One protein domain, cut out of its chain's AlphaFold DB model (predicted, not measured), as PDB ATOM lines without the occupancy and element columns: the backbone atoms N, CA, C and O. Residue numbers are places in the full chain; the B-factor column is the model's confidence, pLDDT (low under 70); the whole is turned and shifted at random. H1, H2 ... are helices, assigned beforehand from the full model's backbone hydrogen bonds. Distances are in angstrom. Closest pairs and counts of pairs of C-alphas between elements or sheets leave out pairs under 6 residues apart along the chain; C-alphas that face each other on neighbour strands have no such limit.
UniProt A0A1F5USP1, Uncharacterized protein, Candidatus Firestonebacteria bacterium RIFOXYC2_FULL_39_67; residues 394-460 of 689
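AT A GLANCE: This is residues 394 to 460 of the 689 residues of an uncharacterized protein of Candidatus Firestonebacteria bacterium RIFOXYC2_FULL_39_67 (UniProt A0A1F5USP1). H2, the longest helix, and H1 lie side by side, and H3 packs on both in an up-and-down bundle, each helix running against the one before. Short H4 packs on H3's far side. The 67 printed residues hold four named helices, H1 to H4 in chain order, and no named strand: all helix, compact, radius of gyration of the C-alphas 11.4 A, spans 32 by 23 by 19 A.

IN THESE COORDINATES: H2, residues 410 to 425, starts at C-alpha 410 (166.742, 143.831, 187.856) and measures 22.6 A. H1 is residues 394 to 405, 15.9 A; H3 residues 430 to 443, 20.4 A; H4 residues 447 to 453, 9.8 A, ending at C-alpha 453 (172.287, 144.075, 211.293).

HOW THE PARTS SIT: H2 touches H1, C-alphas 413 and 399 closest at 4.7 A. H3, the hub, touches H2 (416 and 436, 7.5 A), H1 (402 and 443, 5.9 A) and H4 (438 and 450, 4.1 A). These four tilts are shallow, 17, 13, 27 and 5 degrees; H1 and H3 run the same way, the other pairs opposite ways. H4 is apart from H1 and H2. In each helix every O i to N i+4 pair is within hydrogen-bond range.

THE WHOLE: The printed part has no cut; its three links are tight. Residues 425 to 430 stand free. pLDDT is under 70 at 394 to 396, 399 to 414 and 427.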
ATOM      1  N   GLU A 394     180.072 151.593 196.432       63.59
ATOM      2  CA  GLU A 394     179.539 150.473 197.201       63.59
ATOM      3  C   GLU A 394     178.078 150.175 196.872       63.59
ATOM      4  O   GLU A 394     177.762 149.025 196.591       63.59
ATOM      5  N   ALA A 395     177.205 151.180 196.747       66.19
ATOM      6  CA  ALA A 395     175.794 150.939 196.440       66.19
ATOM      7  C   ALA A 395     175.594 150.316 195.046       66.19
ATOM      8  O   ALA A 395     174.768 149.425 194.864       66.19
ATOM      9  N   TYR A 396     176.389 150.728 194.057       65.06
ATOM     10  CA  TYR A 396     176.361 150.106 192.731       65.06
ATOM     11  C   TYR A 396     176.983 148.706 192.729       65.06
ATOM     12  O   TYR A 396     176.479 147.816 192.043       65.06
ATOM     13  N   LYS A 397     178.044 148.482 193.515       70.38
ATOM     14  CA  LYS A 397     178.648 147.155 193.706       70.38
ATOM     15  C   LYS A 397     177.665 146.196 194.381       70.38
ATOM     16  O   LYS A 397     177.559 145.045 193.966       70.38
ATOM     17  N   ASP A 398     176.911 146.678 195.359       71.00
ATOM     18  CA  ASP A 398     175.898 145.915 196.079       71.00
ATOM     19  C   ASP A 398     174.671 145.645 195.213       71.00
ATOM     20  O   ASP A 398     174.224 144.505 195.148       71.00
ATOM     21  N   ALA A 399     174.202 146.621 194.435       65.56
ATOM     22  CA  ALA A 399     173.141 146.406 193.453       65.56
ATOM     23  C   ALA A 399     173.541 145.374 192.384       65.56
ATOM     24  O   ALA A 399     172.743 144.512 192.016       65.56
ATOM     25  N   ALA A 400     174.792 145.416 191.910       57.12
ATOM     26  CA  ALA A 400     175.318 144.434 190.966       57.12
ATOM     27  C   ALA A 400     175.412 143.033 191.591       57.12
ATOM     28  O   ALA A 400     175.023 142.054 190.955       57.12
ATOM     29  N   LYS A 401     175.861 142.928 192.849       64.75
ATOM     30  CA  LYS A 401     175.830 141.667 193.605       64.75
ATOM     31  C   LYS A 401     174.396 141.169 193.785       64.75
ATOM     32  O   LYS A 401     174.138 140.003 193.523       64.75
ATOM     33  N   MET A 402     173.453 142.030 194.157       66.25
ATOM     34  CA  MET A 402     172.037 141.676 194.294       66.25
ATOM     35  C   MET A 402     171.438 141.191 192.975       66.25
ATOM     36  O   MET A 402     170.679 140.230 192.977       66.25
ATOM     37  N   TYR A 403     171.808 141.797 191.847       59.72
ATOM     38  CA  TYR A 403     171.400 141.327 190.525       59.72
ATOM     39  C   TYR A 403     171.975 139.937 190.212       59.72
ATOM     40  O   TYR A 403     171.240 139.037 189.813       59.72
ATOM     41  N   LEU A 404     173.277 139.740 190.440       52.50
ATOM     42  CA  LEU A 404     173.978 138.482 190.161       52.50
ATOM     43  C   LEU A 404     173.501 137.325 191.052       52.50
ATOM     44  O   LEU A 404     173.235 136.234 190.551       52.50
ATOM     45  N   PHE A 405     173.378 137.558 192.360       61.88
ATOM     46  CA  PHE A 405     172.997 136.535 193.340       61.88
ATOM     47  C   PHE A 405     171.476 136.367 193.465       61.88
ATOM     48  O   PHE A 405     170.999 135.266 193.724       61.88
ATOM     49  N   GLY A 406     170.699 137.414 193.188       59.97
ATOM     50  CA  GLY A 406     169.235 137.397 193.177       59.97
ATOM     51  C   GLY A 406     168.611 136.869 191.882       59.97
ATOM     52  O   GLY A 406     167.498 137.269 191.558       59.97
ATOM     53  N   LEU A 407     169.304 135.998 191.134       56.12
ATOM     54  CA  LEU A 407     168.810 135.361 189.901       56.12
ATOM     55  C   LEU A 407     168.466 136.342 188.756       56.12
ATOM     56  O   LEU A 407     167.534 136.097 187.992       56.12
ATOM     57  N   ASN A 408     169.237 137.423 188.583       53.91
ATOM     58  CA  ASN A 408     169.010 138.490 187.594       53.91
ATOM     59  C   ASN A 408     167.739 139.332 187.827       53.91
ATOM     60  O   ASN A 408     167.165 139.865 186.871       53.91
ATOM     61  N   ASP A 409     167.291 139.489 189.074       65.12
ATOM     62  CA  ASP A 409     166.164 140.369 189.400       65.12
ATOM     63  C   ASP A 409     166.574 141.853 189.335       65.12
ATOM     64  O   ASP A 409     167.006 142.475 190.312       65.12
ATOM     65  N   PHE A 410     166.444 142.425 188.136       59.00
ATOM     66  CA  PHE A 410     166.742 143.831 187.856       59.00
ATOM     67  C   PHE A 410     165.894 144.791 188.701       59.00
ATOM     68  O   PHE A 410     166.403 145.819 189.146       59.00
ATOM     69  N   ASN A 411     164.632 144.449 188.979       68.25
ATOM     70  CA  ASN A 411     163.721 145.320 189.721       68.25
ATOM     71  C   ASN A 411     164.145 145.453 191.187       68.25
ATOM     72  O   ASN A 411     164.037 146.537 191.758       68.25
ATOM     73  N   ARG A 412     164.687 144.390 191.795       68.62
ATOM     74  CA  ARG A 412     165.261 144.458 193.150       68.62
ATOM     75  C   ARG A 412     166.552 145.263 193.205       68.62
ATOM     76  O   ARG A 412     166.710 146.067 194.121       68.62
ATOM     77  N   ALA A 413     167.449 145.078 192.238       67.12
ATOM     78  CA  ALA A 413     168.678 145.869 192.150       67.12
ATOM     79  C   ALA A 413     168.368 147.362 191.932       67.12
ATOM     80  O   ALA A 413     168.973 148.228 192.563       67.12
ATOM     81  N   GLN A 414     167.371 147.668 191.098       69.38
ATOM     82  CA  GLN A 414     166.893 149.031 190.887       69.38
ATOM     83  C   GLN A 414     166.197 149.592 192.133       69.38
ATOM     84  O   GLN A 414     166.484 150.720 192.516       69.38
ATOM     85  N   GLY A 415     165.350 148.808 192.808       72.19
ATOM     86  CA  GLY A 415     164.700 149.207 194.059       72.19
ATOM     87  C   GLY A 415     165.699 149.524 195.176       72.19
ATOM     88  O   GLY A 415     165.519 150.507 195.889       72.19
ATOM     89  N   TYR A 416     166.788 148.755 195.275       78.19
ATOM     90  CA  TYR A 416     167.908 149.043 196.176       78.19
ATOM     91  C   TYR A 416     168.578 150.382 195.849       78.19
ATOM     92  O   TYR A 416     168.759 151.206 196.741       78.19
ATOM     93  N   LEU A 417     168.889 150.635 194.572       72.88
ATOM     94  CA  LEU A 417     169.495 151.899 194.142       72.88
ATOM     95  C   LEU A 417     168.561 153.093 194.355       72.88
ATOM     96  O   LEU A 417     169.020 154.143 194.786       72.88
ATOM     97  N   SER A 418     167.261 152.945 194.096       73.00
ATOM     98  CA  SER A 418     166.276 154.004 194.331       73.00
ATOM     99  C   SER A 418     166.126 154.326 195.816       73.00
ATOM    100  O   SER A 418     166.082 155.501 196.175       73.00
ATOM    101  N   LEU A 419     166.108 153.305 196.678       71.38
ATOM    102  CA  LEU A 419     166.065 153.486 198.128       71.38
ATOM    103  C   LEU A 419     167.356 154.151 198.632       71.38
ATOM    104  O   LEU A 419     167.300 155.131 199.372       71.38
ATOM    105  N   TYR A 420     168.513 153.694 198.148       78.31
ATOM    106  CA  TYR A 420     169.809 154.309 198.434       78.31
ATOM    107  C   TYR A 420     169.849 155.787 198.013       78.31
ATOM    108  O   TYR A 420     170.261 156.648 198.783       78.31
ATOM    109  N   GLU A 421     169.359 156.114 196.813       72.88
ATOM    110  CA  GLU A 421     169.294 157.493 196.325       72.88
ATOM    111  C   GLU A 421     168.326 158.375 197.130       72.88
ATOM    112  O   GLU A 421     168.600 159.568 197.271       72.88
ATOM    113  N   SER A 422     167.225 157.832 197.668       72.31
ATOM    114  CA  SER A 422     166.367 158.584 198.598       72.31
ATOM    115  C   SER A 422     167.055 158.840 199.941       72.31
ATOM    116  O   SER A 422     166.994 159.955 200.450       72.31
ATOM    117  N   ILE A 423     167.799 157.857 200.455       73.25
ATOM    118  CA  ILE A 423     168.506 157.939 201.743       73.25
ATOM    119  C   ILE A 423     169.704 158.888 201.689       73.25
ATOM    120  O   ILE A 423     170.046 159.510 202.681       73.25
ATOM    121  N   VAL A 424     170.360 159.020 200.536       71.62
ATOM    122  CA  VAL A 424     171.468 159.976 200.369       71.62
ATOM    123  C   VAL A 424     170.957 161.419 200.243       71.62
ATOM    124  O   VAL A 424     171.694 162.360 200.535       71.62
ATOM    125  N   LYS A 425     169.714 161.617 199.785       72.75
ATOM    126  CA  LYS A 425     169.122 162.952 199.586       72.75
ATOM    127  C   LYS A 425     168.506 163.530 200.852       72.75
ATOM    128  O   LYS A 425     168.551 164.740 201.052       72.75
ATOM    129  N   GLU A 426     167.910 162.682 201.670       71.50
ATOM    130  CA  GLU A 426     167.314 163.055 202.945       71.50
ATOM    131  C   GLU A 426     168.345 162.708 204.025       71.50
ATOM    132  O   GLU A 426     168.964 161.663 203.946       71.50
ATOM    133  N   ALA A 427     168.645 163.570 204.996       65.00
ATOM    134  CA  ALA A 427     169.634 163.243 206.035       65.00
ATOM    135  C   ALA A 427     169.053 162.197 207.013       65.00
ATOM    136  O   ALA A 427     168.629 162.540 208.114       65.00
ATOM    137  N   VAL A 428     168.938 160.945 206.562       71.31
ATOM    138  CA  VAL A 428     168.224 159.867 207.257       71.31
ATOM    139  C   VAL A 428     169.106 159.216 208.331       71.31
ATOM    140  O   VAL A 428     170.331 159.229 208.233       71.31
ATOM    141  N   SER A 429     168.464 158.664 209.368       80.00
ATOM    142  CA  SER A 429     169.091 157.991 210.508       80.00
ATOM    143  C   SER A 429     169.866 156.719 210.131       80.00
ATOM    144  O   SER A 429     169.558 156.047 209.143       80.00
ATOM    145  N   ASP A 430     170.839 156.357 210.976       79.62
ATOM    146  CA  ASP A 430     171.691 155.162 210.837       79.62
ATOM    147  C   ASP A 430     170.889 153.851 210.692       79.62
ATOM    148  O   ASP A 430     171.319 152.930 209.994       79.62
ATOM    149  N   ASP A 431     169.678 153.793 211.258       79.81
ATOM    150  CA  ASP A 431     168.764 152.646 211.160       79.81
ATOM    151  C   ASP A 431     168.412 152.283 209.710       79.81
ATOM    152  O   ASP A 431     168.226 151.113 209.373       79.81
ATOM    153  N   VAL A 432     168.346 153.278 208.823       78.88
ATOM    154  CA  VAL A 432     167.946 153.068 207.429       78.88
ATOM    155  C   VAL A 432     169.118 152.556 206.585       78.88
ATOM    156  O   VAL A 432     168.924 151.757 205.664       78.88
ATOM    157  N   TYR A 433     170.354 152.920 206.941       78.50
ATOM    158  CA  TYR A 433     171.553 152.302 206.370       78.50
ATOM    159  C   TYR A 433     171.704 150.846 206.823       78.50
ATOM    160  O   TYR A 433     172.023 149.985 205.997       78.50
ATOM    161  N   ALA A 434     171.408 150.556 208.094       82.75
ATOM    162  CA  ALA A 434     171.398 149.194 208.624       82.75
ATOM    163  C   ALA A 434     170.351 148.314 207.914       82.75
ATOM    164  O   ALA A 434     170.667 147.202 207.488       82.75
ATOM    165  N   GLU A 435     169.139 148.831 207.680       86.75
ATOM    166  CA  GLU A 435     168.100 148.127 206.916       86.75
ATOM    167  C   GLU A 435     168.544 147.827 205.471       86.75
ATOM    168  O   GLU A 435     168.312 146.737 204.938       86.75
ATOM    169  N   LEU A 436     169.200 148.786 204.814       82.00
ATOM    170  CA  LEU A 436     169.631 148.651 203.424       82.00
ATOM    171  C   LEU A 436     170.770 147.630 203.270       82.00
ATOM    172  O   LEU A 436     170.724 146.766 202.389       82.00
ATOM    173  N   ALA A 437     171.751 147.669 204.171       82.69
ATOM    174  CA  ALA A 437     172.823 146.684 204.224       82.69
ATOM    175  C   ALA A 437     172.289 145.281 204.581       82.69
ATOM    176  O   ALA A 437     172.677 144.297 203.943       82.69
ATOM    177  N   ALA A 438     171.308 145.179 205.484       86.12
ATOM    178  CA  ALA A 438     170.640 143.919 205.806       86.12
ATOM    179  C   ALA A 438     169.895 143.342 204.586       86.12
ATOM    180  O   ALA A 438     169.983 142.145 204.304       86.12
ATOM    181  N   LYS A 439     169.246 144.192 203.777       83.50
ATOM    182  CA  LYS A 439     168.630 143.804 202.492       83.50
ATOM    183  C   LYS A 439     169.640 143.264 201.480       83.50
ATOM    184  O   LYS A 439     169.327 142.299 200.776       83.50
ATOM    185  N   CYS A 440     170.837 143.839 201.396       80.00
ATOM    186  CA  CYS A 440     171.905 143.323 200.535       80.00
ATOM    187  C   CYS A 440     172.394 141.942 201.015       80.00
ATOM    188  O   CYS A 440     172.454 140.984 200.235       80.00
ATOM    189  N   LEU A 441     172.648 141.803 202.320       81.88
ATOM    190  CA  LEU A 441     173.073 140.548 202.949       81.88
ATOM    191  C   LEU A 441     172.027 139.433 202.770       81.88
ATOM    192  O   LEU A 441     172.365 138.324 202.358       81.88
ATOM    193  N   ALA A 442     170.740 139.735 202.947       83.25
ATOM    194  CA  ALA A 442     169.665 138.766 202.740       83.25
ATOM    195  C   ALA A 442     169.559 138.293 201.276       83.25
ATOM    196  O   ALA A 442     169.350 137.108 201.026       83.25
ATOM    197  N   ASN A 443     169.745 139.178 200.286       75.38
ATOM    198  CA  ASN A 443     169.724 138.784 198.867       75.38
ATOM    199  C   ASN A 443     170.951 137.971 198.438       75.38
ATOM    200  O   ASN A 443     170.883 137.258 197.440       75.38
ATOM    201  N   THR A 444     172.058 138.071 199.171       71.81
ATOM    202  CA  THR A 444     173.269 137.272 198.929       71.81
ATOM    203  C   THR A 444     173.293 135.969 199.734       71.81
ATOM    204  O   THR A 444     174.262 135.221 199.657       71.81
ATOM    205  N   GLY A 445     172.221 135.667 200.480       79.75
ATOM    206  CA  GLY A 445     172.079 134.442 201.271       79.75
ATOM    207  C   GLY A 445     172.693 134.506 202.675       79.75
ATOM    208  O   GLY A 445     172.628 133.525 203.414       79.75
ATOM    209  N   LYS A 446     173.245 135.652 203.090       84.69
ATOM    210  CA  LYS A 446     173.850 135.882 204.414       84.69
ATOM    211  C   LYS A 446     172.791 136.284 205.450       84.69
ATOM    212  O   LYS A 446     172.803 137.382 205.998       84.69
ATOM    213  N   PHE A 447     171.831 135.397 205.707       86.25
ATOM    214  CA  PHE A 447     170.653 135.705 206.534       86.25
ATOM    215  C   PHE A 447     170.955 135.984 208.008       86.25
ATOM    216  O   PHE A 447     170.261 136.793 208.618       86.25
ATOM    217  N   ALA A 448     171.964 135.322 208.581       85.50
ATOM    218  CA  ALA A 448     172.366 135.550 209.969       85.50
ATOM    219  C   ALA A 448     172.921 136.972 210.149       85.50
ATOM    220  O   ALA A 448     172.409 137.714 210.980       85.50
ATOM    221  N   GLU A 449     173.856 137.374 209.281       89.25
ATOM    222  CA  GLU A 449     174.432 138.726 209.245       89.25
ATOM    223  C   GLU A 449     173.349 139.786 208.964       89.25
ATOM    224  O   GLU A 449     173.305 140.825 209.614       89.25
ATOM    225  N   ALA A 450     172.411 139.507 208.046       88.81
ATOM    226  CA  ALA A 450     171.286 140.403 207.770       88.81
ATOM    227  C   ALA A 450     170.387 140.620 208.999       88.81
ATOM    228  O   ALA A 450     169.956 141.738 209.268       88.81
ATOM    229  N   LYS A 451     170.101 139.551 209.754       90.44
ATOM    230  CA  LYS A 451     169.253 139.606 210.949       90.44
ATOM    231  C   LYS A 451     169.967 140.239 212.140       90.44
ATOM    232  O   LYS A 451     169.316 140.864 212.963       90.44
ATOM    233  N   GLU A 452     171.279 140.079 212.241       91.44
ATOM    234  CA  GLU A 452     172.090 140.777 213.238       91.44
ATOM    235  C   GLU A 452     172.102 142.285 212.971       91.44
ATOM    236  O   GLU A 452     171.891 143.076 213.889       91.44
ATOM    237  N   LEU A 453     172.247 142.675 211.701       88.12
ATOM    238  CA  LEU A 453     172.287 144.075 211.293       88.12
ATOM    239  C   LEU A 453     170.916 144.767 211.372       88.12
ATOM    240  O   LEU A 453     170.843 145.950 211.691       88.12
ATOM    241  N   PHE A 454     169.822 144.041 211.111       91.25
ATOM    242  CA  PHE A 454     168.459 144.558 211.260       91.25
ATOM    243  C   PHE A 454     167.510 143.486 211.839       91.25
ATOM    244  O   PHE A 454     166.831 142.775 211.092       91.25
ATOM    245  N   PRO A 455     167.407 143.362 213.181       90.19
ATOM    246  CA  PRO A 455     166.681 142.268 213.846       90.19
ATOM    247  C   PRO A 455     165.193 142.151 213.510       90.19
ATOM    248  O   PRO A 455     164.619 141.065 213.610       90.19
ATOM    249  N   LEU A 456     164.571 143.261 213.104       87.94
ATOM    250  CA  LEU A 456     163.156 143.334 212.736       87.94
ATOM    251  C   LEU A 456     162.896 143.011 211.253       87.94
ATOM    252  O   LEU A 456     161.750 143.073 210.810       87.94
ATOM    253  N   MET A 457     163.931 142.672 210.475       84.94
ATOM    254  CA  MET A 457     163.797 142.380 209.049       84.94
ATOM    255  C   MET A 457     162.945 141.128 208.802       84.94
ATOM    256  O   MET A 457     163.274 140.036 209.271       84.94
ATOM    257  N   ASP A 458     161.888 141.250 207.992       85.44
ATOM    258  CA  ASP A 458     161.176 140.076 207.485       85.44
ATOM    259  C   ASP A 458     162.012 139.384 206.399       85.44
ATOM    260  O   ASP A 458     162.162 139.875 205.277       85.44
ATOM    261  N   LEU A 459     162.568 138.222 206.743       79.81
ATOM    262  CA  LEU A 459     163.394 137.425 205.840       79.81
ATOM    263  C   LEU A 459     162.577 136.525 204.900       79.81
ATOM    264  O   LEU A 459     163.140 135.989 203.942       79.81
ATOM    265  N   LYS A 460     161.261 136.358 205.116       78.81
ATOM    266  CA  LYS A 460     160.416 135.458 204.306       78.81
ATOM    267  C   LYS A 460     160.516 135.703 202.789       78.81
ATOM    268  O   LYS A 460     160.660 134.717 202.065       78.81
TER     269      LYS A 460